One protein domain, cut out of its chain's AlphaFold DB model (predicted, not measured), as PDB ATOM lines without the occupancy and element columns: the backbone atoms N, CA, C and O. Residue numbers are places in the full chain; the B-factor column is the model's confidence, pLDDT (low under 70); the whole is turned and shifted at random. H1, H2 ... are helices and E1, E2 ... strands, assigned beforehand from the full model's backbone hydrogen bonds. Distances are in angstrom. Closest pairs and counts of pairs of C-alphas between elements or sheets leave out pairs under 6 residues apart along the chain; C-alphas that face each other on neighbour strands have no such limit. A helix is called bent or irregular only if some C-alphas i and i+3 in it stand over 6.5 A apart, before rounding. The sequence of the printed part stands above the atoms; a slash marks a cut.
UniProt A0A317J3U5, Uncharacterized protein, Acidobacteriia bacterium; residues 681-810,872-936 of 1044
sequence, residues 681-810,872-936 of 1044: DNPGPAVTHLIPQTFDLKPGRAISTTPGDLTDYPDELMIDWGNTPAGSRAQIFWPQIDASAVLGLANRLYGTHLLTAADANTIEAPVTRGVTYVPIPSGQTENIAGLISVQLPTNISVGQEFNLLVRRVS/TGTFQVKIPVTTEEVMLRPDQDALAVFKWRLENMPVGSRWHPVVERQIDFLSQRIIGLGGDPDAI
ATOM      1  N   ASP A 681      -2.830  86.308 133.361       87.12
ATOM      2  CA  ASP A 681      -3.270  87.691 133.182       87.12
ATOM      3  C   ASP A 681      -2.067  88.648 133.266       87.12
ATOM      4  O   ASP A 681      -1.044  88.300 133.848       87.12
ATOM      5  N   ASN A 682      -2.171  89.805 132.613       83.38
ATOM      6  CA  ASN A 682      -1.329  90.988 132.782       83.38
ATOM      7  C   ASN A 682      -2.084  92.187 132.159       83.38
ATOM      8  O   ASN A 682      -2.508  92.086 131.006       83.38
ATOM      9  N   PRO A 683      -2.247  93.344 132.834       77.38
ATOM     10  CA  PRO A 683      -1.414  93.875 133.915       77.38
ATOM     11  C   PRO A 683      -1.937  93.623 135.341       77.38
ATOM     12  O   PRO A 683      -1.674  94.448 136.219       77.38
ATOM     13  N   GLY A 684      -2.717  92.567 135.593       80.38
ATOM     14  CA  GLY A 684      -3.189  92.298 136.950       80.38
ATOM     15  C   GLY A 684      -2.082  91.885 137.932       80.38
ATOM     16  O   GLY A 684      -0.885  91.969 137.648       80.38
ATOM     17  N   PRO A 685      -2.463  91.559 139.176       86.75
ATOM     18  CA  PRO A 685      -1.507  91.368 140.261       86.75
ATOM     19  C   PRO A 685      -0.704  90.069 140.100       86.75
ATOM     20  O   PRO A 685      -1.195  89.097 139.556       86.75
ATOM     21  N   ALA A 686       0.493  89.985 140.693       89.69
ATOM     22  CA  ALA A 686       1.401  88.832 140.544       89.69
ATOM     23  C   ALA A 686       0.771  87.443 140.817       89.69
ATOM     24  O   ALA A 686       1.192  86.445 140.240       89.69
ATOM     25  N   VAL A 687      -0.257  87.377 141.665       91.44
ATOM     26  CA  VAL A 687      -1.039  86.160 141.949       91.44
ATOM     27  C   VAL A 687      -1.764  85.617 140.703       91.44
ATOM     28  O   VAL A 687      -1.927  84.408 140.573       91.44
ATOM     29  N   THR A 688      -2.147  86.471 139.751       91.62
ATOM     30  CA  THR A 688      -2.767  86.069 138.475       91.62
ATOM     31  C   THR A 688      -1.740  85.596 137.439       91.62
ATOM     32  O   THR A 688      -2.115  85.083 136.384       91.62
ATOM     33  N   HIS A 689      -0.444  85.694 137.766       94.06
ATOM     34  CA  HIS A 689       0.680  85.210 136.960       94.06
ATOM     35  C   HIS A 689       1.178  83.815 137.407       94.06
ATOM     36  O   HIS A 689       2.159  83.308 136.861       94.06
ATOM     37  N   LEU A 690       0.541  83.200 138.414       95.38
ATOM     38  CA  LEU A 690       0.824  81.834 138.866       95.38
ATOM     39  C   LEU A 690       0.058  80.830 138.004       95.38
ATOM     40  O   LEU A 690      -1.166  80.895 137.954       95.38
ATOM     41  N   ILE A 691       0.746  79.882 137.375       95.12
ATOM     42  CA  ILE A 691       0.181  78.961 136.381       95.12
ATOM     43  C   ILE A 691       0.201  77.527 136.924       95.12
ATOM     44  O   ILE A 691       1.231  76.867 136.795       95.12
ATOM     45  N   PRO A 692      -0.889  77.044 137.555       93.94
ATOM     46  CA  PRO A 692      -0.913  75.736 138.205       93.94
ATOM     47  C   PRO A 692      -1.487  74.629 137.311       93.94
ATOM     48  O   PRO A 692      -2.489  74.831 136.617       93.94
ATOM     49  N   GLN A 693      -0.862  73.451 137.345       91.19
ATOM     50  CA  GLN A 693      -1.158  72.327 136.460       91.19
ATOM     51  C   GLN A 693      -0.979  70.980 137.154       91.19
ATOM     52  O   GLN A 693       0.069  70.692 137.730       91.19
ATOM     53  N   THR A 694      -2.003  70.137 137.089       94.56
ATOM     54  CA  THR A 694      -1.969  68.788 137.655       94.56
ATOM     55  C   THR A 694      -1.331  67.816 136.674       94.56
ATOM     56  O   THR A 694      -1.607  67.866 135.482       94.56
ATOM     57  N   PHE A 695      -0.533  66.871 137.150       95.44
ATOM     58  CA  PHE A 695       0.022  65.824 136.292       95.44
ATOM     59  C   PHE A 695       0.168  64.509 137.050       95.44
ATOM     60  O   PHE A 695       0.313  64.501 138.272       95.44
ATOM     61  N   ASP A 696       0.089  63.399 136.323       94.12
ATOM     62  CA  ASP A 696       0.288  62.054 136.849       94.12
ATOM     63  C   ASP A 696       1.656  61.510 136.446       94.12
ATOM     64  O   ASP A 696       2.096  61.721 135.310       94.12
ATOM     65  N   LEU A 697       2.311  60.794 137.358       93.81
ATOM     66  CA  LEU A 697       3.658  60.268 137.154       93.81
ATOM     67  C   LEU A 697       3.788  58.870 137.771       93.81
ATOM     68  O   LEU A 697       3.483  58.687 138.944       93.81
ATOM     69  N   LYS A 698       4.275  57.864 137.045       92.06
ATOM     70  CA  LYS A 698       4.647  56.570 137.645       92.06
ATOM     71  C   LYS A 698       5.851  56.769 138.586       92.06
ATOM     72  O   LYS A 698       6.666  57.663 138.361       92.06
ATOM     73  N   PRO A 699       6.038  55.943 139.618       91.06
ATOM     74  CA  PRO A 699       7.193  56.083 140.502       91.06
ATOM     75  C   PRO A 699       8.516  55.764 139.810       91.06
ATOM     76  O   PRO A 699       8.536  55.048 138.808       91.06
ATOM     77  N   GLY A 700       9.619  56.291 140.350       90.44
ATOM     78  CA  GLY A 700      10.955  56.033 139.821       90.44
ATOM     79  C   GLY A 700      11.354  54.564 139.972       90.44
ATOM     80  O   GLY A 700      11.009  53.909 140.964       90.44
ATOM     81  N   ARG A 701      12.105  54.033 139.006       88.94
ATOM     82  CA  ARG A 701      12.692  52.691 139.111       88.94
ATOM     83  C   ARG A 701      13.701  52.603 140.260       88.94
ATOM     84  O   ARG A 701      14.326  53.593 140.635       88.94
ATOM     85  N   ALA A 702      13.915  51.394 140.779       87.94
ATOM     86  CA  ALA A 702      15.026  51.144 141.691       87.94
ATOM     87  C   ALA A 702      16.369  51.356 140.970       87.94
ATOM     88  O   ALA A 702      16.544  50.914 139.831       87.94
ATOM     89  N   ILE A 703      17.308  52.023 141.641       88.69
ATOM     90  CA  ILE A 703      18.652  52.290 141.120       88.69
ATOM     91  C   ILE A 703      19.653  51.246 141.617       88.69
ATOM     92  O   ILE A 703      19.528  50.730 142.731       88.69
ATOM     93  N   SER A 704      20.650  50.941 140.789       84.38
ATOM     94  CA  SER A 704      21.771  50.083 141.164       84.38
ATOM     95  C   SER A 704      22.590  50.719 142.289       84.38
ATOM     96  O   SER A 704      22.761  51.936 142.340       84.38
ATOM     97  N   THR A 705      23.120  49.891 143.189       77.88
ATOM     98  CA  THR A 705      24.113  50.323 144.184       77.88
ATOM     99  C   THR A 705      25.539  50.271 143.645       77.88
ATOM    100  O   THR A 705      26.453  50.700 144.342       77.88
ATOM    101  N   THR A 706      25.744  49.693 142.458       72.06
ATOM    102  CA  THR A 706      27.043  49.658 141.782       72.06
ATOM    103  C   THR A 706      27.269  51.013 141.116       72.06
ATOM    104  O   THR A 706      26.537  51.323 140.176       72.06
ATOM    105  N   PRO A 707      28.236  51.820 141.583       66.88
ATOM    106  CA  PRO A 707      28.471  53.144 141.024       66.88
ATOM    107  C   PRO A 707      29.066  53.071 139.615       66.88
ATOM    108  O   PRO A 707      29.843  52.159 139.318       66.88
ATOM    109  N   GLY A 708      28.758  54.067 138.787       65.12
ATOM    110  CA  GLY A 708      29.440  54.320 137.515       65.12
ATOM    111  C   GLY A 708      28.769  53.720 136.277       65.12
ATOM    112  O   GLY A 708      29.294  53.888 135.179       65.12
ATOM    113  N   ASP A 709      27.612  53.073 136.429       76.62
ATOM    114  CA  ASP A 709      26.750  52.614 135.332       76.62
ATOM    115  C   ASP A 709      25.440  53.418 135.312       76.62
ATOM    116  O   ASP A 709      24.904  53.759 136.359       76.62
ATOM    117  N   LEU A 710      24.847  53.646 134.136       85.75
ATOM    118  CA  LEU A 710      23.569  54.351 133.974       85.75
ATOM    119  C   LEU A 710      22.405  53.700 134.737       85.75
ATOM    120  O   LEU A 710      21.366  54.335 134.948       85.75
ATOM    121  N   THR A 711      22.540  52.443 135.169       86.62
ATOM    122  CA  THR A 711      21.563  51.805 136.057       86.62
ATOM    123  C   THR A 711      21.559  52.395 137.474       86.62
ATOM    124  O   THR A 711      20.561  52.215 138.180       86.62
ATOM    125  N   ASP A 712      22.569  53.172 137.871       86.00
ATOM    126  CA  ASP A 712      22.607  53.945 139.120       86.00
ATOM    127  C   ASP A 712      21.887  55.313 139.028       86.00
ATOM    128  O   ASP A 712      21.679  55.962 140.059       86.00
ATOM    129  N   TYR A 713      21.432  55.731 137.835       90.69
ATOM    130  CA  TYR A 713      20.676  56.975 137.621       90.69
ATOM    131  C   TYR A 713      19.189  56.769 137.952       90.69
ATOM    132  O   TYR A 713      18.576  55.837 137.421       90.69
ATOM    133  N   PRO A 714      18.555  57.637 138.761       93.75
ATOM    134  CA  PRO A 714      17.115  57.584 138.979       93.75
ATOM    135  C   PRO A 714      16.380  57.923 137.679       93.75
ATOM    136  O   PRO A 714      16.971  58.430 136.724       93.75
ATOM    137  N   ASP A 715      15.080  57.658 137.627       95.25
ATOM    138  CA  ASP A 715      14.260  58.308 136.606       95.25
ATOM    139  C   ASP A 715      14.193  59.806 136.908       95.25
ATOM    140  O   ASP A 715      14.309  60.221 138.061       95.25
ATOM    141  N   GLU A 716      14.039  60.632 135.882       96.31
ATOM    142  CA  GLU A 716      14.097  62.086 136.018       96.31
ATOM    143  C   GLU A 716      12.927  62.722 135.274       96.31
ATOM    144  O   GLU A 716      12.610  62.326 134.152       96.31
ATOM    145  N   LEU A 717      12.305  63.738 135.874       96.56
ATOM    146  CA  LEU A 717      11.572  64.721 135.092       96.56
ATOM    147  C   LEU A 717      12.581  65.647 134.423       96.56
ATOM    148  O   LEU A 717      13.437  66.222 135.087       96.56
ATOM    149  N   MET A 718      12.444  65.809 133.119       95.19
ATOM    150  CA  MET A 718      13.218  66.730 132.306       95.19
ATOM    151  C   MET A 718      12.288  67.845 131.839       95.19
ATOM    152  O   MET A 718      11.328  67.595 131.110       95.19
ATOM    153  N   ILE A 719      12.564  69.069 132.279       94.94
ATOM    154  CA  ILE A 719      11.753  70.246 131.974       94.94
ATOM    155  C   ILE A 719      12.556  71.155 131.057       94.94
ATOM    156  O   ILE A 719      13.524  71.781 131.487       94.94
ATOM    157  N   ASP A 720      12.148  71.218 129.796       93.62
ATOM    158  CA  ASP A 720      12.663  72.184 128.835       93.62
ATOM    159  C   ASP A 720      11.869  73.484 128.985       93.62
ATOM    160  O   ASP A 720      10.653  73.516 128.761       93.62
ATOM    161  N   TRP A 721      12.535  74.552 129.423       92.62
ATOM    162  CA  TRP A 721      11.866  75.820 129.699       92.62
ATOM    163  C   TRP A 721      11.503  76.598 128.431       92.62
ATOM    164  O   TRP A 721      10.733  77.560 128.527       92.62
ATOM    165  N   GLY A 722      12.036  76.218 127.265       91.00
ATOM    166  CA  GLY A 722      11.772  76.877 125.993       91.00
ATOM    167  C   GLY A 722      11.937  78.398 126.070       91.00
ATOM    168  O   GLY A 722      12.972  78.939 126.465       91.00
ATOM    169  N   ASN A 723      10.886  79.131 125.700       91.69
ATOM    170  CA  ASN A 723      10.884  80.596 125.727       91.69
ATOM    171  C   ASN A 723      10.378  81.202 127.053       91.69
ATOM    172  O   ASN A 723      10.162  82.417 127.116       91.69
ATOM    173  N   THR A 724      10.203  80.398 128.107       93.75
ATOM    174  CA  THR A 724       9.758  80.866 129.430       93.75
ATOM    175  C   THR A 724      10.741  81.906 129.996       93.75
ATOM    176  O   THR A 724      11.960  81.711 129.925       93.75
ATOM    177  N   PRO A 725      10.272  83.039 130.559       91.94
ATOM    178  CA  PRO A 725      11.160  84.118 130.984       91.94
ATOM    179  C   PRO A 725      12.101  83.703 132.117       91.94
ATOM    180  O   PRO A 725      11.661  83.160 133.134       91.94
ATOM    181  N   ALA A 726      13.382  84.062 131.987       88.38
ATOM    182  CA  ALA A 726      14.328  83.993 133.096       88.38
ATOM    183  C   ALA A 726      13.813  84.822 134.287       88.38
ATOM    184  O   ALA A 726      13.294  85.926 134.106       88.38
ATOM    185  N   GLY A 727      13.962  84.288 135.498       87.31
ATOM    186  CA  GLY A 727      13.408  84.882 136.721       87.31
ATOM    187  C   GLY A 727      12.001  84.395 137.083       87.31
ATOM    188  O   GLY A 727      11.511  84.743 138.158       87.31
ATOM    189  N   SER A 728      11.374  83.564 136.240       94.94
ATOM    190  CA  SER A 728      10.224  82.756 136.659       94.94
ATOM    191  C   SER A 728      10.653  81.736 137.724       94.94
ATOM    192  O   SER A 728      11.815  81.316 137.766       94.94
ATOM    193  N   ARG A 729       9.715  81.322 138.581       95.06
ATOM    194  CA  ARG A 729       9.933  80.267 139.585       95.06
ATOM    195  C   ARG A 729       8.954  79.131 139.363       95.06
ATOM    196  O   ARG A 729       7.753  79.381 139.302       95.06
ATOM    197  N   ALA A 730       9.458  77.910 139.261       96.44
ATOM    198  CA  ALA A 730       8.634  76.720 139.174       96.44
ATOM    199  C   ALA A 730       8.614  75.977 140.510       96.44
ATOM    200  O   ALA A 730       9.635  75.879 141.188       96.44
ATOM    201  N   GLN A 731       7.456  75.437 140.875       97.69
ATOM    202  CA  GLN A 731       7.291  74.555 142.022       97.69
ATOM    203  C   GLN A 731       6.620  73.254 141.593       97.69
ATOM    204  O   GLN A 731       5.645  73.286 140.844       97.69
ATOM    205  N   ILE A 732       7.121  72.126 142.091       98.00
ATOM    206  CA  ILE A 732       6.578  70.785 141.872       98.00
ATOM    207  C   ILE A 732       6.166  70.230 143.229       98.00
ATOM    208  O   ILE A 732       7.015  69.935 144.069       98.00
ATOM    209  N   PHE A 733       4.861  70.111 143.446       98.31
ATOM    210  CA  PHE A 733       4.287  69.538 144.654       98.31
ATOM    211  C   PHE A 733       3.935  68.067 144.430       98.31
ATOM    212  O   PHE A 733       3.111  67.749 143.569       98.31
ATOM    213  N   TRP A 734       4.532  67.195 145.241       97.44
ATOM    214  CA  TRP A 734       4.277  65.759 145.282       97.44
ATOM    215  C   TRP A 734       3.920  65.337 146.710       97.44
ATOM    216  O   TRP A 734       4.813  65.038 147.500       97.44
ATOM    217  N   PRO A 735       2.629  65.243 147.068       96.12
ATOM    218  CA  PRO A 735       2.197  64.945 148.437       96.12
ATOM    219  C   PRO A 735       2.672  63.578 148.952       96.12
ATOM    220  O   PRO A 735       2.671  63.342 150.154       96.12
ATOM    221  N   GLN A 736       3.046  62.667 148.052       95.75
ATOM    222  CA  GLN A 736       3.522  61.321 148.380       95.75
ATOM    223  C   GLN A 736       5.047  61.254 148.585       95.75
ATOM    224  O   GLN A 736       5.553  60.205 148.979       95.75
ATOM    225  N   ILE A 737       5.784  62.327 148.273       96.31
ATOM    226  CA  ILE A 737       7.249  62.333 148.197       96.31
ATOM    227  C   ILE A 737       7.826  63.418 149.102       96.31
ATOM    228  O   ILE A 737       7.464  64.587 148.991       96.31
ATOM    229  N   ASP A 738       8.781  63.044 149.951       96.81
ATOM    230  CA  ASP A 738       9.557  64.012 150.722       96.81
ATOM    231  C   ASP A 738      10.535  64.762 149.810       96.81
ATOM    232  O   ASP A 738      11.360  64.160 149.115       96.81
ATOM    233  N   ALA A 739      10.504  66.092 149.863       98.00
ATOM    234  CA  ALA A 739      11.389  66.958 149.091       98.00
ATOM    235  C   ALA A 739      12.873  66.656 149.366       98.00
ATOM    236  O   ALA A 739      13.705  66.698 148.461       98.00
ATOM    237  N   SER A 740      13.215  66.263 150.597       97.25
ATOM    238  CA  SER A 740      14.577  65.862 150.960       97.25
ATOM    239  C   SER A 740      15.062  64.612 150.224       97.25
ATOM    240  O   SER A 740      16.261  64.489 149.992       97.25
ATOM    241  N   ALA A 741      14.170  63.692 149.841       96.44
ATOM    242  CA  ALA A 741      14.549  62.511 149.065       96.44
ATOM    243  C   ALA A 741      14.936  62.892 147.627       96.44
ATOM    244  O   ALA A 741      15.919  62.376 147.097       96.44
ATOM    245  N   VAL A 742      14.213  63.841 147.025       97.31
ATOM    246  CA  VAL A 742      14.543  64.393 145.701       97.31
ATOM    247  C   VAL A 742      15.880  65.129 145.746       97.31
ATOM    248  O   VAL A 742      16.763  64.844 144.942       97.31
ATOM    249  N   LEU A 743      16.065  66.026 146.723       96.50
ATOM    250  CA  LEU A 743      17.318  66.768 146.887       96.50
ATOM    251  C   LEU A 743      18.498  65.843 147.205       96.50
ATOM    252  O   LEU A 743      19.595  66.064 146.713       96.50
ATOM    253  N   GLY A 744      18.285  64.774 147.980       94.81
ATOM    254  CA  GLY A 744      19.311  63.763 148.237       94.81
ATOM    255  C   GLY A 744      19.773  63.049 146.963       94.81
ATOM    256  O   GLY A 744      20.967  62.828 146.785       94.81
ATOM    257  N   LEU A 745      18.847  62.732 146.050       94.31
ATOM    258  CA  LEU A 745      19.193  62.177 144.737       94.31
ATOM    259  C   LEU A 745      19.903  63.201 143.848       94.31
ATOM    260  O   LEU A 745      20.856  62.827 143.169       94.31
ATOM    261  N   ALA A 746      19.469  64.462 143.871       94.19
ATOM    262  CA  ALA A 746      20.062  65.540 143.083       94.19
ATOM    263  C   ALA A 746      21.505  65.836 143.530       94.19
ATOM    264  O   ALA A 746      22.405  65.818 142.698       94.19
ATOM    265  N   ASN A 747      21.747  65.964 144.841       91.75
ATOM    266  CA  ASN A 747      23.082  66.146 145.430       91.75
ATOM    267  C   ASN A 747      24.033  64.977 145.130       91.75
ATOM    268  O   ASN A 747      25.246  65.150 145.092       91.75
ATOM    269  N   ARG A 748      23.497  63.761 144.961       88.44
ATOM    270  CA  ARG A 748      24.299  62.589 144.593       88.44
ATOM    271  C   ARG A 748      24.692  62.608 143.113       88.44
ATOM    272  O   ARG A 748      25.753  62.097 142.779       88.44
ATOM    273  N   LEU A 749      23.802  63.095 142.247       87.50
ATOM    274  CA  LEU A 749      23.876  62.891 140.800       87.50
ATOM    275  C   LEU A 749      24.475  64.073 140.041       87.50
ATOM    276  O   LEU A 749      25.181  63.873 139.061       87.50
ATOM    277  N   TYR A 750      24.150  65.296 140.446       89.12
ATOM    278  CA  TYR A 750      24.478  66.487 139.675       89.12
ATOM    279  C   TYR A 750      25.725  67.167 140.226       89.12
ATOM    280  O   TYR A 750      25.857  67.340 141.435       89.12
ATOM    281  N   GLY A 751      26.617  67.602 139.330       82.19
ATOM    282  CA  GLY A 751      27.769  68.432 139.701       82.19
ATOM    283  C   GLY A 751      27.363  69.783 140.289       82.19
ATOM    284  O   GLY A 751      28.082  70.332 141.115       82.19
ATOM    285  N   THR A 752      26.195  70.287 139.891       84.75
ATOM    286  CA  THR A 752      25.520  71.437 140.486       84.75
ATOM    287  C   THR A 752      24.021  71.327 140.223       84.75
ATOM    288  O   THR A 752      23.612  70.727 139.230       84.75
ATOM    289  N   HIS A 753      23.186  71.914 141.079       89.56
ATOM    290  CA  HIS A 753      21.768  72.083 140.774       89.56
ATOM    291  C   HIS A 753      21.152  73.250 141.540       89.56
ATOM    292  O   HIS A 753      21.538  73.569 142.662       89.56
ATOM    293  N   LEU A 754      20.088  73.825 140.978       89.12
ATOM    294  CA  LEU A 754      19.363  74.944 141.590       89.12
ATOM    295  C   LEU A 754      18.082  74.519 142.331       89.12
ATOM    296  O   LEU A 754      17.286  75.371 142.732       89.12
ATOM    297  N   LEU A 755      17.867  73.210 142.505       93.94
ATOM    298  CA  LEU A 755      16.712  72.671 143.222       93.94
ATOM    299  C   LEU A 755      16.785  72.977 144.721       93.94
ATOM    300  O   LEU A 755      17.812  72.773 145.367       93.94
ATOM    301  N   THR A 756      15.659  73.402 145.288       95.94
ATOM    302  CA  THR A 756      15.490  73.640 146.728       95.94
ATOM    303  C   THR A 756      14.150  73.090 147.213       95.94
ATOM    304  O   THR A 756      13.275  72.772 146.412       95.94
ATOM    305  N   ALA A 757      13.974  72.953 148.528       97.62
ATOM    306  CA  ALA A 757      12.683  72.597 149.114       97.62
ATOM    307  C   ALA A 757      11.921  73.876 149.493       97.62
ATOM    308  O   ALA A 757      12.402  74.653 150.320       97.62
ATOM    309  N   ALA A 758      10.733  74.084 148.920       97.25
ATOM    310  CA  ALA A 758       9.819  75.146 149.350       97.25
ATOM    311  C   ALA A 758       9.059  74.749 150.628       97.25
ATOM    312  O   ALA A 758       8.794  75.583 151.492       97.25
ATOM    313  N   ASP A 759       8.742  73.460 150.755       96.88
ATOM    314  CA  ASP A 759       8.197  72.817 151.949       96.88
ATOM    315  C   ASP A 759       8.553  71.314 151.939       96.88
ATOM    316  O   ASP A 759       9.358  70.867 151.121       96.88
ATOM    317  N   ALA A 760       7.982  70.528 152.858       97.56
ATOM    318  CA  ALA A 760       8.302  69.107 153.012       97.56
ATOM    319  C   ALA A 760       8.012  68.254 151.764       97.56
ATOM    320  O   ALA A 760       8.635  67.209 151.608       97.56
ATOM    321  N   ASN A 761       7.111  68.686 150.877       97.94
ATOM    322  CA  ASN A 761       6.645  67.914 149.722       97.94
ATOM    323  C   ASN A 761       6.680  68.724 148.414       97.94
ATOM    324  O   ASN A 761       6.089  68.317 147.412       97.94
ATOM    325  N   THR A 762       7.354  69.878 148.415       98.44
ATOM    326  CA  THR A 762       7.422  70.786 147.266       98.44
ATOM    327  C   THR A 762       8.862  71.129 146.928       98.44
ATOM    328  O   THR A 762       9.580  71.719 147.738       98.44
ATOM    329  N   ILE A 763       9.254  70.817 145.696       98.38
ATOM    330  CA  ILE A 763      10.526  71.231 145.107       98.38
ATOM    331  C   ILE A 763      10.338  72.567 144.403       98.38
ATOM    332  O   ILE A 763       9.368  72.742 143.672       98.38
ATOM    333  N   GLU A 764      11.261  73.499 144.604       97.31
ATOM    334  CA  GLU A 764      11.351  74.757 143.869       97.31
ATOM    335  C   GLU A 764      12.572  74.745 142.945       97.31
ATOM    336  O   GLU A 764      13.663  74.332 143.345       97.31
ATOM    337  N   ALA A 765      12.378  75.231 141.718       94.19
ATOM    338  CA  ALA A 765      13.409  75.385 140.702       94.19
ATOM    339  C   ALA A 765      13.311  76.776 140.039       94.19
ATOM    340  O   ALA A 765      12.233  77.163 139.565       94.19
ATOM    341  N   PRO A 766      14.403  77.558 139.978       92.06
ATOM    342  CA  PRO A 766      14.436  78.777 139.182       92.06
ATOM    343  C   PRO A 766      14.503  78.451 137.683       92.06
ATOM    344  O   PRO A 766      15.202  77.534 137.263       92.06
ATOM    345  N   VAL A 767      13.814  79.243 136.860       90.88
ATOM    346  CA  VAL A 767      13.841  79.083 135.398       90.88
ATOM    347  C   VAL A 767      15.072  79.781 134.810       90.88
ATOM    348  O   VAL A 767      15.168  81.013 134.846       90.88
ATOM    349  N   THR A 768      15.996  79.003 134.235       78.00
ATOM    350  CA  THR A 768      17.275  79.472 133.654       78.00
ATOM    351  C   THR A 768      17.255  79.624 132.126       78.00
ATOM    352  O   THR A 768      18.277  79.977 131.544       78.00
ATOM    353  N   ARG A 769      16.098  79.415 131.470       72.00
ATOM    354  CA  ARG A 769      15.902  79.251 130.005       72.00
ATOM    355  C   ARG A 769      16.464  77.957 129.400       72.00
ATOM    356  O   ARG A 769      16.126  77.678 128.257       72.00
ATOM    357  N   GLY A 770      17.310  77.219 130.121       80.88
ATOM    358  CA  GLY A 770      17.841  75.922 129.694       80.88
ATOM    359  C   GLY A 770      16.898  74.768 130.035       80.88
ATOM    360  O   GLY A 770      15.675  74.901 129.966       80.88
ATOM    361  N   VAL A 771      17.479  73.649 130.458       89.44
ATOM    362  CA  VAL A 771      16.755  72.461 130.921       89.44
ATOM    363  C   VAL A 771      16.945  72.312 132.428       89.44
ATOM    364  O   VAL A 771      17.990  72.663 132.964       89.44
ATOM    365  N   THR A 772      15.941  71.798 133.130       92.19
ATOM    366  CA  THR A 772      16.077  71.380 134.531       92.19
ATOM    367  C   THR A 772      15.721  69.910 134.671       92.19
ATOM    368  O   THR A 772      14.686  69.470 134.166       92.19
ATOM    369  N   TYR A 773      16.555  69.167 135.397       94.19
ATOM    370  CA  TYR A 773      16.311  67.770 135.733       94.19
ATOM    371  C   TYR A 773      15.899  67.640 137.200       94.19
ATOM    372  O   TYR A 773      16.520  68.222 138.088       94.19
ATOM    373  N   VAL A 774      14.828  66.893 137.461       96.50
ATOM    374  CA  VAL A 774      14.314  66.633 138.810       96.50
ATOM    375  C   VAL A 774      14.256  65.119 139.021       96.50
ATOM    376  O   VAL A 774      13.416  64.460 138.402       96.50
ATOM    377  N   PRO A 775      15.116  64.544 139.882       96.75
ATOM    378  CA  PRO A 775      15.103  63.116 140.170       96.75
ATOM    379  C   PRO A 775      13.766  62.660 140.750       96.75
ATOM    380  O   PRO A 775      13.206  63.308 141.634       96.75
ATOM    381  N   ILE A 776      13.283  61.508 140.298       96.62
ATOM    382  CA  ILE A 776      12.052  60.880 140.773       96.62
ATOM    383  C   ILE A 776      12.442  59.759 141.745       96.62
ATOM    384  O   ILE A 776      13.036  58.761 141.322       96.62
ATOM    385  N   PRO A 777      12.122  59.879 143.047       94.44
ATOM    386  CA  PRO A 777      12.434  58.834 144.010       94.44
ATOM    387  C   PRO A 777      11.717  57.516 143.709       94.44
ATOM    388  O   PRO A 777      10.563  57.482 143.273       94.44
ATOM    389  N   SER A 778      12.413  56.413 143.984       90.50
ATOM    390  CA  SER A 778      11.874  55.058 143.862       90.50
ATOM    391  C   SER A 778      11.122  54.607 145.117       90.50
ATOM    392  O   SER A 778      11.245  55.222 146.174       90.50
ATOM    393  N   GLY A 779      10.418  53.477 145.029       83.19
ATOM    394  CA  GLY A 779       9.881  52.768 146.200       83.19
ATOM    395  C   GLY A 779       8.400  53.008 146.496       83.19
ATOM    396  O   GLY A 779       7.868  52.384 147.411       83.19
ATOM    397  N   GLN A 780       7.720  53.846 145.713       85.81
ATOM    398  CA  GLN A 780       6.260  53.927 145.762       85.81
ATOM    399  C   GLN A 780       5.630  52.791 144.955       85.81
ATOM    400  O   GLN A 780       6.185  52.338 143.955       85.81
ATOM    401  N   THR A 781       4.453  52.344 145.385       81.00
ATOM    402  CA  THR A 781       3.681  51.288 144.710       81.00
ATOM    403  C   THR A 781       2.579  51.833 143.804       81.00
ATOM    404  O   THR A 781       2.096  51.113 142.938       81.00
ATOM    405  N   GLU A 782       2.170  53.081 144.017       87.81
ATOM    406  CA  GLU A 782       1.147  53.778 143.235       87.81
ATOM    407  C   GLU A 782       1.780  54.923 142.436       87.81
ATOM    408  O   GLU A 782       2.866  55.404 142.776       87.81
ATOM    409  N   ASN A 783       1.081  55.395 141.401       92.81
ATOM    410  CA  ASN A 783       1.460  56.618 140.695       92.81
ATOM    411  C   ASN A 783       1.484  57.818 141.660       92.81
ATOM    412  O   ASN A 783       0.702  57.912 142.608       92.81
ATOM    413  N   ILE A 784       2.368  58.765 141.391       95.06
ATOM    414  CA  ILE A 784       2.554  60.016 142.112       95.06
ATOM    415  C   ILE A 784       1.640  61.072 141.482       95.06
ATOM    416  O   ILE A 784       1.764  61.400 140.304       95.06
ATOM    417  N   ALA A 785       0.702  61.599 142.268       95.88
ATOM    418  CA  ALA A 785      -0.096  62.756 141.883       95.88
ATOM    419  C   ALA A 785       0.763  64.012 142.040       95.88
ATOM    420  O   ALA A 785       1.413  64.189 143.068       95.88
ATOM    421  N   GLY A 786       0.778  64.883 141.038       96.31
ATOM    422  CA  GLY A 786       1.623  66.069 141.030       96.31
ATOM    423  C   GLY A 786       0.866  67.346 140.712       96.31
ATOM    424  O   GLY A 786      -0.132  67.338 139.990       96.31
ATOM    425  N   LEU A 787       1.384  68.458 141.232       96.88
ATOM    426  CA  LEU A 787       1.026  69.807 140.811       96.88
ATOM    427  C   LEU A 787       2.300  70.571 140.453       96.88
ATOM    428  O   LEU A 787       3.101  70.877 141.336       96.88
ATOM    429  N   ILE A 788       2.483  70.891 139.174       95.56
ATOM    430  CA  ILE A 788       3.505  71.837 138.729       95.56
ATOM    431  C   ILE A 788       2.885  73.232 138.670       95.56
ATOM    432  O   ILE A 788       1.773  73.416 138.183       95.56
ATOM    433  N   SER A 789       3.583  74.231 139.194       95.88
ATOM    434  CA  SER A 789       3.153  75.623 139.111       95.88
ATOM    435  C   SER A 789       4.300  76.515 138.682       95.88
ATOM    436  O   SER A 789       5.416  76.354 139.165       95.88
ATOM    437  N   VAL A 790       4.034  77.448 137.769       96.69
ATOM    438  CA  VAL A 790       5.031  78.412 137.288       96.69
ATOM    439  C   VAL A 790       4.571  79.816 137.639       96.69
ATOM    440  O   VAL A 790       3.543  80.281 137.159       96.69
ATOM    441  N   GLN A 791       5.335  80.499 138.482       96.38
ATOM    442  CA  GLN A 791       5.168  81.915 138.767       96.38
ATOM    443  C   GLN A 791       5.943  82.722 137.725       96.38
ATOM    444  O   GLN A 791       7.178  82.764 137.762       96.38
ATOM    445  N   LEU A 792       5.224  83.382 136.817       95.75
ATOM    446  CA  LEU A 792       5.831  84.290 135.845       95.75
ATOM    447  C   LEU A 792       6.203  85.637 136.497       95.75
ATOM    448  O   LEU A 792       5.550  86.065 137.460       95.75
ATOM    449  N   PRO A 793       7.232  86.337 135.979       91.94
ATOM    450  CA  PRO A 793       7.599  87.668 136.446       91.94
ATOM    451  C   PRO A 793       6.557  88.727 136.046       91.94
ATOM    452  O   PRO A 793       5.671  88.503 135.223       91.94
ATOM    453  N   THR A 794       6.658  89.924 136.624       85.69
ATOM    454  CA  THR A 794       5.709  91.031 136.386       85.69
ATOM    455  C   THR A 794       5.988  91.839 135.117       85.69
ATOM    456  O   THR A 794       5.210  92.718 134.768       85.69
ATOM    457  N   ASN A 795       7.094  91.573 134.418       86.50
ATOM    458  CA  ASN A 795       7.471  92.253 133.175       86.50
ATOM    459  C   ASN A 795       6.948  91.550 131.907       86.50
ATOM    460  O   ASN A 795       7.387  91.886 130.805       86.50
ATOM    461  N   ILE A 796       6.033  90.588 132.053       90.38
ATOM    462  CA  ILE A 796       5.318  89.977 130.929       90.38
ATOM    463  C   ILE A 796       4.277  90.948 130.351       90.38
ATOM    464  O   ILE A 796       3.970  91.992 130.925       90.38
ATOM    465  N   SER A 797       3.765  90.662 129.159       88.81
ATOM    466  CA  SER A 797       2.848  91.530 128.420       88.81
ATOM    467  C   SER A 797       1.814  90.724 127.646       88.81
ATOM    468  O   SER A 797       2.105  89.643 127.141       88.81
ATOM    469  N   VAL A 798       0.606  91.281 127.524       86.88
ATOM    470  CA  VAL A 798      -0.487  90.691 126.734       86.88
ATOM    471  C   VAL A 798      -0.015  90.392 125.314       86.88
ATOM    472  O   VAL A 798       0.629  91.232 124.684       86.88
ATOM    473  N   GLY A 799      -0.373  89.212 124.808       85.88
ATOM    474  CA  GLY A 799       0.012  88.736 123.479       85.88
ATOM    475  C   GLY A 799       1.304  87.918 123.456       85.88
ATOM    476  O   GLY A 799       1.646  87.380 122.408       85.88
ATOM    477  N   GLN A 800       2.008  87.793 124.585       93.19
ATOM    478  CA  GLN A 800       3.075  86.805 124.733       93.19
ATOM    479  C   GLN A 800       2.499  85.400 124.945       93.19
ATOM    480  O   GLN A 800       1.421  85.235 125.517       93.19
ATOM    481  N   GLU A 801       3.248  84.390 124.511       92.62
ATOM    482  CA  GLU A 801       2.982  82.976 124.772       92.62
ATOM    483  C   GLU A 801       4.281  82.318 125.238       92.62
ATOM    484  O   GLU A 801       5.330  82.520 124.618       92.62
ATOM    485  N   PHE A 802       4.207  81.536 126.315       94.44
ATOM    486  CA  PHE A 802       5.329  80.743 126.811       94.44
ATOM    487  C   PHE A 802       5.025  79.254 126.713       94.44
ATOM    488  O   PHE A 802       3.934  78.819 127.072       94.44
ATOM    489  N   ASN A 803       5.994  78.489 126.226       92.06
ATOM    490  CA  ASN A 803       5.891  77.057 126.014       92.06
ATOM    491  C   ASN A 803       7.033  76.371 126.759       92.06
ATOM    492  O   ASN A 803       8.199  76.698 126.535       92.06
ATOM    493  N   LEU A 804       6.682  75.433 127.631       93.06
ATOM    494  CA  LEU A 804       7.627  74.549 128.307       93.06
ATOM    495  C   LEU A 804       7.190  73.096 128.116       93.06
ATOM    496  O   LEU A 804       5.995  72.801 127.995       93.06
ATOM    497  N   LEU A 805       8.164  72.198 128.051       93.69
ATOM    498  CA  LEU A 805       7.970  70.796 127.706       93.69
ATOM    499  C   LEU A 805       8.446  69.921 128.859       93.69
ATOM    500  O   LEU A 805       9.572  70.072 129.328       93.69
ATOM    501  N   VAL A 806       7.589  69.016 129.318       95.25
ATOM    502  CA  VAL A 806       7.892  68.114 130.429       95.25
ATOM    503  C   VAL A 806       7.979  66.695 129.892       95.25
ATOM    504  O   VAL A 806       7.024  66.178 129.312       95.25
ATOM    505  N   ARG A 807       9.135  66.073 130.106       94.75
ATOM    506  CA  ARG A 807       9.428  64.687 129.748       94.75
ATOM    507  C   ARG A 807       9.775  63.889 130.989       94.75
ATOM    508  O   ARG A 807      10.274  64.446 131.968       94.75
ATOM    509  N   ARG A 808       9.587  62.577 130.924       94.31
ATOM    510  CA  ARG A 808      10.215  61.652 131.864       94.31
ATOM    511  C   ARG A 808      11.286  60.855 131.144       94.31
ATOM    512  O   ARG A 808      11.031  60.286 130.089       94.31
ATOM    513  N   VAL A 809      12.451  60.777 131.769       93.69
ATOM    514  CA  VAL A 809      13.597  60.008 131.294       93.69
ATOM    515  C   VAL A 809      13.828  58.823 132.222       93.69
ATOM    516  O   VAL A 809      13.856  58.980 133.445       93.69
ATOM    517  N   SER A 810      14.005  57.639 131.641       91.44
ATOM    518  CA  SER A 810      14.338  56.403 132.354       91.44
ATOM    519  C   SER A 810      15.578  55.733 131.758       91.44
ATOM    520  O   SER A 810      16.068  56.147 130.710       91.44
ATOM    521  N   THR A 872       9.967  58.222 128.195       88.19
ATOM    522  CA  THR A 872       8.790  57.349 128.388       88.19
ATOM    523  C   THR A 872       7.472  58.033 128.022       88.19
ATOM    524  O   THR A 872       6.424  57.383 127.931       88.19
ATOM    525  N   GLY A 873       7.502  59.356 127.876       90.62
ATOM    526  CA  GLY A 873       6.355  60.187 127.567       90.62
ATOM    527  C   GLY A 873       6.625  61.670 127.794       90.62
ATOM    528  O   GLY A 873       7.524  62.067 128.542       90.62
ATOM    529  N   THR A 874       5.785  62.479 127.152       93.12
ATOM    530  CA  THR A 874       5.989  63.920 126.991       93.12
ATOM    531  C   THR A 874       4.648  64.654 127.014       93.12
ATOM    532  O   THR A 874       3.680  64.203 126.392       93.12
ATOM    533  N   PHE A 875       4.589  65.800 127.695       92.94
ATOM    534  CA  PHE A 875       3.470  66.740 127.606       92.94
ATOM    535  C   PHE A 875       3.941  68.190 127.575       92.94
ATOM    536  O   PHE A 875       4.926  68.558 128.219       92.94
ATOM    537  N   GLN A 876       3.203  69.030 126.852       92.44
ATOM    538  CA  GLN A 876       3.490  70.457 126.756       92.44
ATOM    539  C   GLN A 876       2.577  71.278 127.661       92.44
ATOM    540  O   GLN A 876       1.373  71.035 127.775       92.44
ATOM    541  N   VAL A 877       3.166  72.325 128.222       92.19
ATOM    542  CA  VAL A 877       2.489  73.392 128.940       92.19
ATOM    543  C   VAL A 877       2.600  74.674 128.121       92.19
ATOM    544  O   VAL A 877       3.693  75.184 127.881       92.19
ATOM    545  N   LYS A 878       1.449  75.204 127.706       92.19
ATOM    546  CA  LYS A 878       1.319  76.460 126.966       92.19
ATOM    547  C   LYS A 878       0.673  77.528 127.842       92.19
ATOM    548  O   LYS A 878      -0.369  77.299 128.462       92.19
ATOM    549  N   ILE A 879       1.279  78.710 127.858       93.69
ATOM    550  CA  ILE A 879       0.913  79.820 128.738       93.69
ATOM    551  C   ILE A 879       0.694  81.101 127.923       93.69
ATOM    552  O   ILE A 879       1.620  81.900 127.758       93.69
ATOM    553  N   PRO A 880      -0.523  81.327 127.402       92.44
ATOM    554  CA  PRO A 880      -0.880  82.591 126.774       92.44
ATOM    555  C   PRO A 880      -1.066  83.687 127.830       92.44
ATOM    556  O   PRO A 880      -1.755  83.481 128.834       92.44
ATOM    557  N   VAL A 881      -0.503  84.871 127.580       91.75
ATOM    558  CA  VAL A 881      -0.701  86.065 128.412       91.75
ATOM    559  C   VAL A 881      -1.851  86.902 127.849       91.75
ATOM    560  O   VAL A 881      -1.802  87.383 126.712       91.75
ATOM    561  N   THR A 882      -2.893  87.095 128.653       87.06
ATOM    562  CA  THR A 882      -4.130  87.799 128.290       87.06
ATOM    563  C   THR A 882      -4.548  88.803 129.369       87.06
ATOM    564  O   THR A 882      -3.725  89.202 130.186       87.06
ATOM    565  N   THR A 883      -5.798  89.261 129.334       80.75
ATOM    566  CA  THR A 883      -6.376  90.205 130.292       80.75
ATOM    567  C   THR A 883      -7.358  89.536 131.256       80.75
ATOM    568  O   THR A 883      -7.909  88.463 130.984       80.75
ATOM    569  N   GLU A 884      -7.642  90.225 132.359       75.44
ATOM    570  CA  GLU A 884      -8.624  89.848 133.377       75.44
ATOM    571  C   GLU A 884      -9.957  89.367 132.783       75.44
ATOM    572  O   GLU A 884     -10.482  88.323 133.180       75.44
ATOM    573  N   GLU A 885     -10.490  90.082 131.785       66.81
ATOM    574  CA  GLU A 885     -11.802  89.793 131.196       66.81
ATOM    575  C   GLU A 885     -11.856  88.436 130.487       66.81
ATOM    576  O   GLU A 885     -12.932  87.845 130.352       66.81
ATOM    577  N   VAL A 886     -10.706  87.942 130.026       75.00
ATOM    578  CA  VAL A 886     -10.578  86.638 129.372       75.00
ATOM    579  C   VAL A 886     -10.367  85.531 130.406       75.00
ATOM    580  O   VAL A 886     -10.901  84.437 130.229       75.00
ATOM    581  N   MET A 887      -9.630  85.811 131.484       83.75
ATOM    582  CA  MET A 887      -9.196  84.808 132.462       83.75
ATOM    583  C   MET A 887     -10.217  84.528 133.573       83.75
ATOM    584  O   MET A 887     -10.360  83.379 133.989       83.75
ATOM    585  N   LEU A 888     -10.966  85.539 134.035       84.31
ATOM    586  CA  LEU A 888     -11.810  85.406 135.230       84.31
ATOM    587  C   LEU A 888     -12.857  84.300 135.102       84.31
ATOM    588  O   LEU A 888     -13.016  83.495 136.014       84.31
ATOM    589  N   ARG A 889     -13.587  84.240 133.984       82.56
ATOM    590  CA  ARG A 889     -14.670  83.258 133.850       82.56
ATOM    591  C   ARG A 889     -14.160  81.806 133.800       82.56
ATOM    592  O   ARG A 889     -14.694  81.002 134.562       82.56
ATOM    593  N   PRO A 890     -13.160  81.457 132.968       84.69
ATOM    594  CA  PRO A 890     -12.551  80.128 132.997       84.69
ATOM    595  C   PRO A 890     -12.070  79.702 134.390       84.69
ATOM    596  O   PRO A 890     -12.367  78.585 134.808       84.69
ATOM    597  N   ASP A 891     -11.411  80.593 135.139       90.50
ATOM    598  CA  ASP A 891     -10.939  80.288 136.495       90.50
ATOM    599  C   ASP A 891     -12.109  80.025 137.461       90.50
ATOM    600  O   ASP A 891     -12.057  79.092 138.263       90.50
ATOM    601  N   GLN A 892     -13.203  80.793 137.359       89.25
ATOM    602  CA  GLN A 892     -14.422  80.559 138.144       89.25
ATOM    603  C   GLN A 892     -15.062  79.202 137.830       89.25
ATOM    604  O   GLN A 892     -15.467  78.487 138.750       89.25
ATOM    605  N   ASP A 893     -15.155  78.841 136.547       86.94
ATOM    606  CA  ASP A 893     -15.693  77.546 136.126       86.94
ATOM    607  C   ASP A 893     -14.812  76.395 136.628       86.94
ATOM    608  O   ASP A 893     -15.333  75.434 137.200       86.94
ATOM    609  N   ALA A 894     -13.487  76.523 136.504       91.44
ATOM    610  CA  ALA A 894     -12.536  75.551 137.030       91.44
ATOM    611  C   ALA A 894     -12.674  75.391 138.552       91.44
ATOM    612  O   ALA A 894     -12.750  74.263 139.036       91.44
ATOM    613  N   LEU A 895     -12.781  76.492 139.307       95.56
ATOM    614  CA  LEU A 895     -12.968  76.445 140.760       95.56
ATOM    615  C   LEU A 895     -14.242  75.677 141.141       95.56
ATOM    616  O   LEU A 895     -14.202  74.831 142.035       95.56
ATOM    617  N   ALA A 896     -15.365  75.944 140.469       93.44
ATOM    618  CA  ALA A 896     -16.626  75.253 140.734       93.44
ATOM    619  C   ALA A 896     -16.515  73.737 140.488       93.44
ATOM    620  O   ALA A 896     -16.972  72.941 141.316       93.44
ATOM    621  N   VAL A 897     -15.856  73.345 139.391       92.06
ATOM    622  CA  VAL A 897     -15.628  71.937 139.029       92.06
ATOM    623  C   VAL A 897     -14.690  71.253 140.018       92.06
ATOM    624  O   VAL A 897     -14.989  70.147 140.463       92.06
ATOM    625  N   PHE A 898     -13.586  71.891 140.416       95.62
ATOM    626  CA  PHE A 898     -12.661  71.306 141.387       95.62
ATOM    627  C   PHE A 898     -13.276  71.162 142.775       95.62
ATOM    628  O   PHE A 898     -13.104  70.111 143.386       95.62
ATOM    629  N   LYS A 899     -14.059  72.144 143.246       96.62
ATOM    630  CA  LYS A 899     -14.826  72.004 144.495       96.62
ATOM    631  C   LYS A 899     -15.762  70.794 144.436       96.62
ATOM    632  O   LYS A 899     -15.806  70.009 145.376       96.62
ATOM    633  N   TRP A 900     -16.467  70.605 143.319       95.25
ATOM    634  CA  TRP A 900     -17.360  69.455 143.144       95.25
ATOM    635  C   TRP A 900     -16.605  68.125 143.073       95.25
ATOM    636  O   TRP A 900     -17.029  67.145 143.682       95.25
ATOM    637  N   ARG A 901     -15.468  68.079 142.371       94.00
ATOM    638  CA  ARG A 901     -14.605  66.891 142.328       94.00
ATOM    639  C   ARG A 901     -14.083  66.538 143.714       94.00
ATOM    640  O   ARG A 901     -14.154  65.372 144.078       94.00
ATOM    641  N   LEU A 902     -13.641  67.526 144.495       95.25
ATOM    642  CA  LEU A 902     -13.181  67.319 145.868       95.25
ATOM    643  C   LEU A 902     -14.284  66.702 146.746       95.25
ATOM    644  O   LEU A 902     -14.022  65.726 147.436       95.25
ATOM    645  N   GLU A 903     -15.532  67.183 146.655       95.12
ATOM    646  CA  GLU A 903     -16.677  66.605 147.390       95.12
ATOM    647  C   GLU A 903     -16.981  65.144 147.021       95.12
ATOM    648  O   GLU A 903     -17.559  64.407 147.819       95.12
ATOM    649  N   ASN A 904     -16.609  64.724 145.810       92.19
ATOM    650  CA  ASN A 904     -16.817  63.365 145.307       92.19
ATOM    651  C   ASN A 904     -15.541  62.508 145.372       92.19
ATOM    652  O   ASN A 904     -15.567  61.345 144.967       92.19
ATOM    653  N   MET A 905     -14.434  63.053 145.885       92.00
ATOM    654  CA  MET A 905     -13.151  62.372 145.983       92.00
ATOM    655  C   MET A 905     -12.965  61.777 147.387       92.00
ATOM    656  O   MET A 905     -13.164  62.470 148.385       92.00
ATOM    657  N   PRO A 906     -12.546  60.504 147.515       90.75
ATOM    658  CA  PRO A 906     -12.190  59.948 148.814       90.75
ATOM    659  C   PRO A 906     -11.044  60.733 149.467       90.75
ATOM    660  O   PRO A 906     -10.045  61.016 148.813       90.75
ATOM    661  N   VAL A 907     -11.131  60.993 150.776       91.75
ATOM    662  CA  VAL A 907     -10.075  61.701 151.537       91.75
ATOM    663  C   VAL A 907      -8.722  60.983 151.473       91.75
ATOM    664  O   VAL A 907      -7.678  61.620 151.482       91.75
ATOM    665  N   GLY A 908      -8.727  59.650 151.370       91.75
ATOM    666  CA  GLY A 908      -7.509  58.848 151.201       91.75
ATOM    667  C   GLY A 908      -6.947  58.825 149.774       91.75
ATOM    668  O   GLY A 908      -5.968  58.129 149.534       91.75
ATOM    669  N   SER A 909      -7.568  59.521 148.818       92.38
ATOM    670  CA  SER A 909      -7.068  59.606 147.446       92.38
ATOM    671  C   SER A 909      -5.764  60.398 147.396       92.38
ATOM    672  O   SER A 909      -5.689  61.506 147.925       92.38
ATOM    673  N   ARG A 910      -4.773  59.895 146.650       94.00
ATOM    674  CA  ARG A 910      -3.526  60.620 146.348       94.00
ATOM    675  C   ARG A 910      -3.749  61.996 145.708       94.00
ATOM    676  O   ARG A 910      -2.933  62.896 145.875       94.00
ATOM    677  N   TRP A 911      -4.875  62.175 145.017       95.81
ATOM    678  CA  TRP A 911      -5.251  63.436 144.378       95.81
ATOM    679  C   TRP A 911      -5.857  64.465 145.335       95.81
ATOM    680  O   TRP A 911      -5.865  65.646 144.997       95.81
ATOM    681  N   HIS A 912      -6.344  64.062 146.512       96.00
ATOM    682  CA  HIS A 912      -7.028  64.967 147.440       96.00
ATOM    683  C   HIS A 912      -6.176  66.196 147.818       96.00
ATOM    684  O   HIS A 912      -6.624  67.312 147.550       96.00
ATOM    685  N   PRO A 913      -4.929  66.047 148.320       97.38
ATOM    686  CA  PRO A 913      -4.084  67.200 148.650       97.38
ATOM    687  C   PRO A 913      -3.704  68.051 147.427       97.38
ATOM    688  O   PRO A 913      -3.516  69.262 147.541       97.38
ATOM    689  N   VAL A 914      -3.602  67.441 146.241       97.88
ATOM    690  CA  VAL A 914      -3.328  68.164 144.990       97.88
ATOM    691  C   VAL A 914      -4.515  69.046 144.603       97.88
ATOM    692  O   VAL A 914      -4.331  70.220 144.281       97.88
ATOM    693  N   VAL A 915      -5.736  68.511 144.674       97.00
ATOM    694  CA  VAL A 915      -6.965  69.248 144.350       97.00
ATOM    695  C   VAL A 915      -7.231  70.363 145.363       97.00
ATOM    696  O   VAL A 915      -7.635  71.449 144.955       97.00
ATOM    697  N   GLU A 916      -6.958  70.150 146.652       97.31
ATOM    698  CA  GLU A 916      -7.033  71.212 147.668       97.31
ATOM    699  C   GLU A 916      -6.103  72.381 147.323       97.31
ATOM    700  O   GLU A 916      -6.548  73.526 147.234       97.31
ATOM    701  N   ARG A 917      -4.832  72.097 147.007       97.31
ATOM    702  CA  ARG A 917      -3.867  73.135 146.621       97.31
ATOM    703  C   ARG A 917      -4.250  73.838 145.312       97.31
ATOM    704  O   ARG A 917      -4.083  75.051 145.192       97.31
ATOM    705  N   GLN A 918      -4.812  73.108 144.348       96.12
ATOM    706  CA  GLN A 918      -5.342  73.683 143.107       96.12
ATOM    707  C   GLN A 918      -6.514  74.645 143.375       96.12
ATOM    708  O   GLN A 918      -6.579  75.718 142.773       96.12
ATOM    709  N   ILE A 919      -7.431  74.284 144.281       97.56
ATOM    710  CA  ILE A 919      -8.551  75.137 144.708       97.56
ATOM    711  C   ILE A 919      -8.033  76.415 145.369       97.56
ATOM    712  O   ILE A 919      -8.552  77.494 145.070       97.56
ATOM    713  N   ASP A 920      -7.003  76.322 146.209       97.62
ATOM    714  CA  ASP A 920      -6.388  77.487 146.851       97.62
ATOM    715  C   ASP A 920      -5.778  78.443 145.820       97.62
ATOM    716  O   ASP A 920      -6.051  79.646 145.850       97.62
ATOM    717  N   PHE A 921      -5.014  77.921 144.856       96.88
ATOM    718  CA  PHE A 921      -4.434  78.731 143.783       96.88
ATOM    719  C   PHE A 921      -5.496  79.397 142.906       96.88
ATOM    720  O   PHE A 921      -5.406  80.597 142.638       96.88
ATOM    721  N   LEU A 922      -6.537  78.664 142.502       96.12
ATOM    722  CA  LEU A 922      -7.654  79.233 141.744       96.12
ATOM    723  C   LEU A 922      -8.398  80.305 142.547       96.12
ATOM    724  O   LEU A 922      -8.739  81.354 142.006       96.12
ATOM    725  N   SER A 923      -8.613  80.081 143.843       97.56
ATOM    726  CA  SER A 923      -9.287  81.046 144.715       97.56
ATOM    727  C   SER A 923      -8.491  82.346 144.829       97.56
ATOM    728  O   SER A 923      -9.062  83.428 144.687       97.56
ATOM    729  N   GLN A 924      -7.169  82.258 145.007       96.75
ATOM    730  CA  GLN A 924      -6.289  83.429 145.042       96.75
ATOM    731  C   GLN A 924      -6.276  84.173 143.704       96.75
ATOM    732  O   GLN A 924      -6.410  85.398 143.692       96.75
ATOM    733  N   ARG A 925      -6.187  83.453 142.579       94.75
ATOM    734  CA  ARG A 925      -6.274  84.039 141.232       94.75
ATOM    735  C   ARG A 925      -7.591  84.785 141.034       94.75
ATOM    736  O   ARG A 925      -7.568  85.945 140.639       94.75
ATOM    737  N   ILE A 926      -8.724  84.183 141.396       93.69
ATOM    738  CA  ILE A 926     -10.049  84.817 141.301       93.69
ATOM    739  C   ILE A 926     -10.121  86.093 142.146       93.69
ATOM    740  O   ILE A 926     -10.635  87.093 141.654       93.69
ATOM    741  N   ILE A 927      -9.580  86.095 143.370       90.62
ATOM    742  CA  ILE A 927      -9.494  87.310 144.203       90.62
ATOM    743  C   ILE A 927      -8.639  88.380 143.512       90.62
ATOM    744  O   ILE A 927      -9.032  89.545 143.467       90.62
ATOM    745  N   GLY A 928      -7.487  87.992 142.955       87.62
ATOM    746  CA  GLY A 928      -6.594  88.888 142.214       87.62
ATOM    747  C   GLY A 928      -7.255  89.525 140.988       87.62
ATOM    748  O   GLY A 928      -6.976  90.678 140.678       87.62
ATOM    749  N   LEU A 929      -8.180  88.804 140.356       85.81
ATOM    750  CA  LEU A 929      -9.015  89.252 139.238       85.81
ATOM    751  C   LEU A 929     -10.308  89.970 139.687       85.81
ATOM    752  O   LEU A 929     -11.221  90.151 138.889       85.81
ATOM    753  N   GLY A 930     -10.457  90.308 140.973       82.88
ATOM    754  CA  GLY A 930     -11.629  91.025 141.495       82.88
ATOM    755  C   GLY A 930     -12.898  90.182 141.700       82.88
ATOM    756  O   GLY A 930     -13.966  90.732 141.974       82.88
ATOM    757  N   GLY A 931     -12.812  88.855 141.583       85.81
ATOM    758  CA  GLY A 931     -13.901  87.920 141.863       85.81
ATOM    759  C   GLY A 931     -14.016  87.505 143.337       85.81
ATOM    760  O   GLY A 931     -13.169  87.811 144.170       85.81
ATOM    761  N   ASP A 932     -15.085  86.765 143.648       87.38
ATOM    762  CA  ASP A 932     -15.372  86.233 144.989       87.38
ATOM    763  C   ASP A 932     -15.459  84.693 144.937       87.38
ATOM    764  O   ASP A 932     -16.480  84.164 144.473       87.38
ATOM    765  N   PRO A 933     -14.405  83.966 145.362       93.00
ATOM    766  CA  PRO A 933     -14.370  82.507 145.311       93.00
ATOM    767  C   PRO A 933     -15.313  81.834 146.317       93.00
ATOM    768  O   PRO A 933     -15.757  80.708 146.066       93.00
ATOM    769  N   ASP A 934     -15.676  82.498 147.419       91.69
ATOM    770  CA  ASP A 934     -16.572  81.940 148.442       91.69
ATOM    771  C   ASP A 934     -18.012  81.862 147.936       91.69
ATOM    772  O   ASP A 934     -18.776  80.968 148.303       91.69
ATOM    773  N   ALA A 935     -18.380  82.756 147.022       87.69
ATOM    774  CA  ALA A 935     -19.698  82.755 146.412       87.69
ATOM    775  C   ALA A 935     -19.838  81.831 145.188       87.69
ATOM    776  O   ALA A 935     -20.872  81.884 144.510       87.69
ATOM    777  N   ILE A 936     -18.824  81.013 144.892       90.19
ATOM    778  CA  ILE A 936     -18.835  80.022 143.809       90.19
ATOM    779  C   ILE A 936     -19.075  78.636 144.425       90.19
ATOM    780  O   ILE A 936     -18.162  78.091 145.059       90.19
TER     781      ILE A 936
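Overview. This is residues 681 to 810 and 872 to 936 of the 1044 residues of an uncharacterized protein of Acidobacteriia bacterium (UniProt A0A317J3U5). Two strongly twisted antiparallel sheets lie partly face to face, close together at E1 and E9 and again at E5 and E6, with the helical hairpin of H3 and H4 covering the outside of one of them. H4 packs on E1 and E7, H3 packs on H4 farther out, and H2 bridges E4 and E6 towards the other end of the long axis, where the long link 698 to 714 reaches outward. The 195 printed residues hold four named helices and nine named strands, in the order H1 E1 E2 E3 H2 E4 E5 E6 E7 E8 E9 H3 H4; the class is mixed, helices and strands. The sheets run E1 - E7 - E3 - E5 - E4 and E6 - E2 - E8 - E9. The whole is compact, with a radius of gyration of the C-alphas of 17.6 A and spans of 56 by 39 by 27 A.

Along the chain. H1, residues 686 to 689, begins with C-alpha 686 at (1.401, 88.832, 140.544) and is followed by E1, residues 690 to 697, 21.8 A long. E2 is residues 715 to 720 and E3 residues 729 to 733. H2, residues 739 to 749, measures 15.5 A. E4, residues 756 to 759, E5, residues 762 to 766, and E6, residues 771 to 776, follow. E7, residues 784 to 791, is 22.3 A long. E8, residues 801 to 810, measures 29.9 A, and E9, residues 872 to 882, measures 33.1 A from C-alpha 872 at (8.790, 57.349, 128.388). H3, residues 884 to 903, is 28.3 A long; it is only just irregular, with C-alphas 886 and 889 6.9 A apart. H4, residues 912 to 928, is 24.5 A long and ends with C-alpha 928 at (-6.594, 88.888, 142.214).

Arrangement. In the five-strand sheet, N 693 and O 788 of E1 and E7 are 2.8 A apart, within hydrogen-bond range. So are N 731 of E3 and O 789 of E7, 2.8 A, N 732 of E3 and O 763 of E5, 2.8 A, and N 764 and O 756 of the hairpin E4 and E5, 2.8 A. E3, H2 and E4 form a split strand-helix-strand unit, two strands running the same way with E5 between them, and its crossover is right-handed. H4 is on one face of this sheet, making two layers, a helix over a sheet; it lies over E1 and E7 at a height of 9.8 A, and on the local plane runs along the strands, at 12 degrees to E7. The closest C-alphas of H4 and E7 are those of Val 914 and Leu 787, 6.3 A. H3 and H4, a helical hairpin, touch at Leu 895 and Ile 919, their closest C-alphas, 6.1 A, with a shallow tilt of 28 degrees, opposite ways. H1 only grazes the five-strand sheet and touches residues 924 to 928 of H4, the closest C-alphas being those of Thr 688 and Arg 925, 4.9 A. H2 is on the five-strand sheet at a height of 10.4 A, over E4 and only just not over E5, on which 2 of its C-alphas fall; it only grazes the other sheet, with Val 742 and Pro 775 of E6 the closest C-alphas, 5.7 A. In that four-strand sheet, N 774 and O 717 of E6 and E2 are 2.8 A apart, N 718 and O 807 of E2 and E8 2.8 A, and N 879 and O 802 of E9 and E8 2.8 A. Every O i to N i+4 pair is within hydrogen-bond range in H2 and H4, against 14 of 16 in H3, while H1 is too short for such a pair.

Size, cuts and confidence. The two C-alphas farthest apart, those of Gly 708 and Ala 935, are 57.5 A from each other. Residues 811 to 871 are not printed, and C-alphas 810 and 872 are 6.9 A apart across this cut, between E8 and E9. The link E1 to E2, 17 residues, is long. The mean pLDDT of the printed part is 91.3; residues 707 to 708 and 885 are under 70.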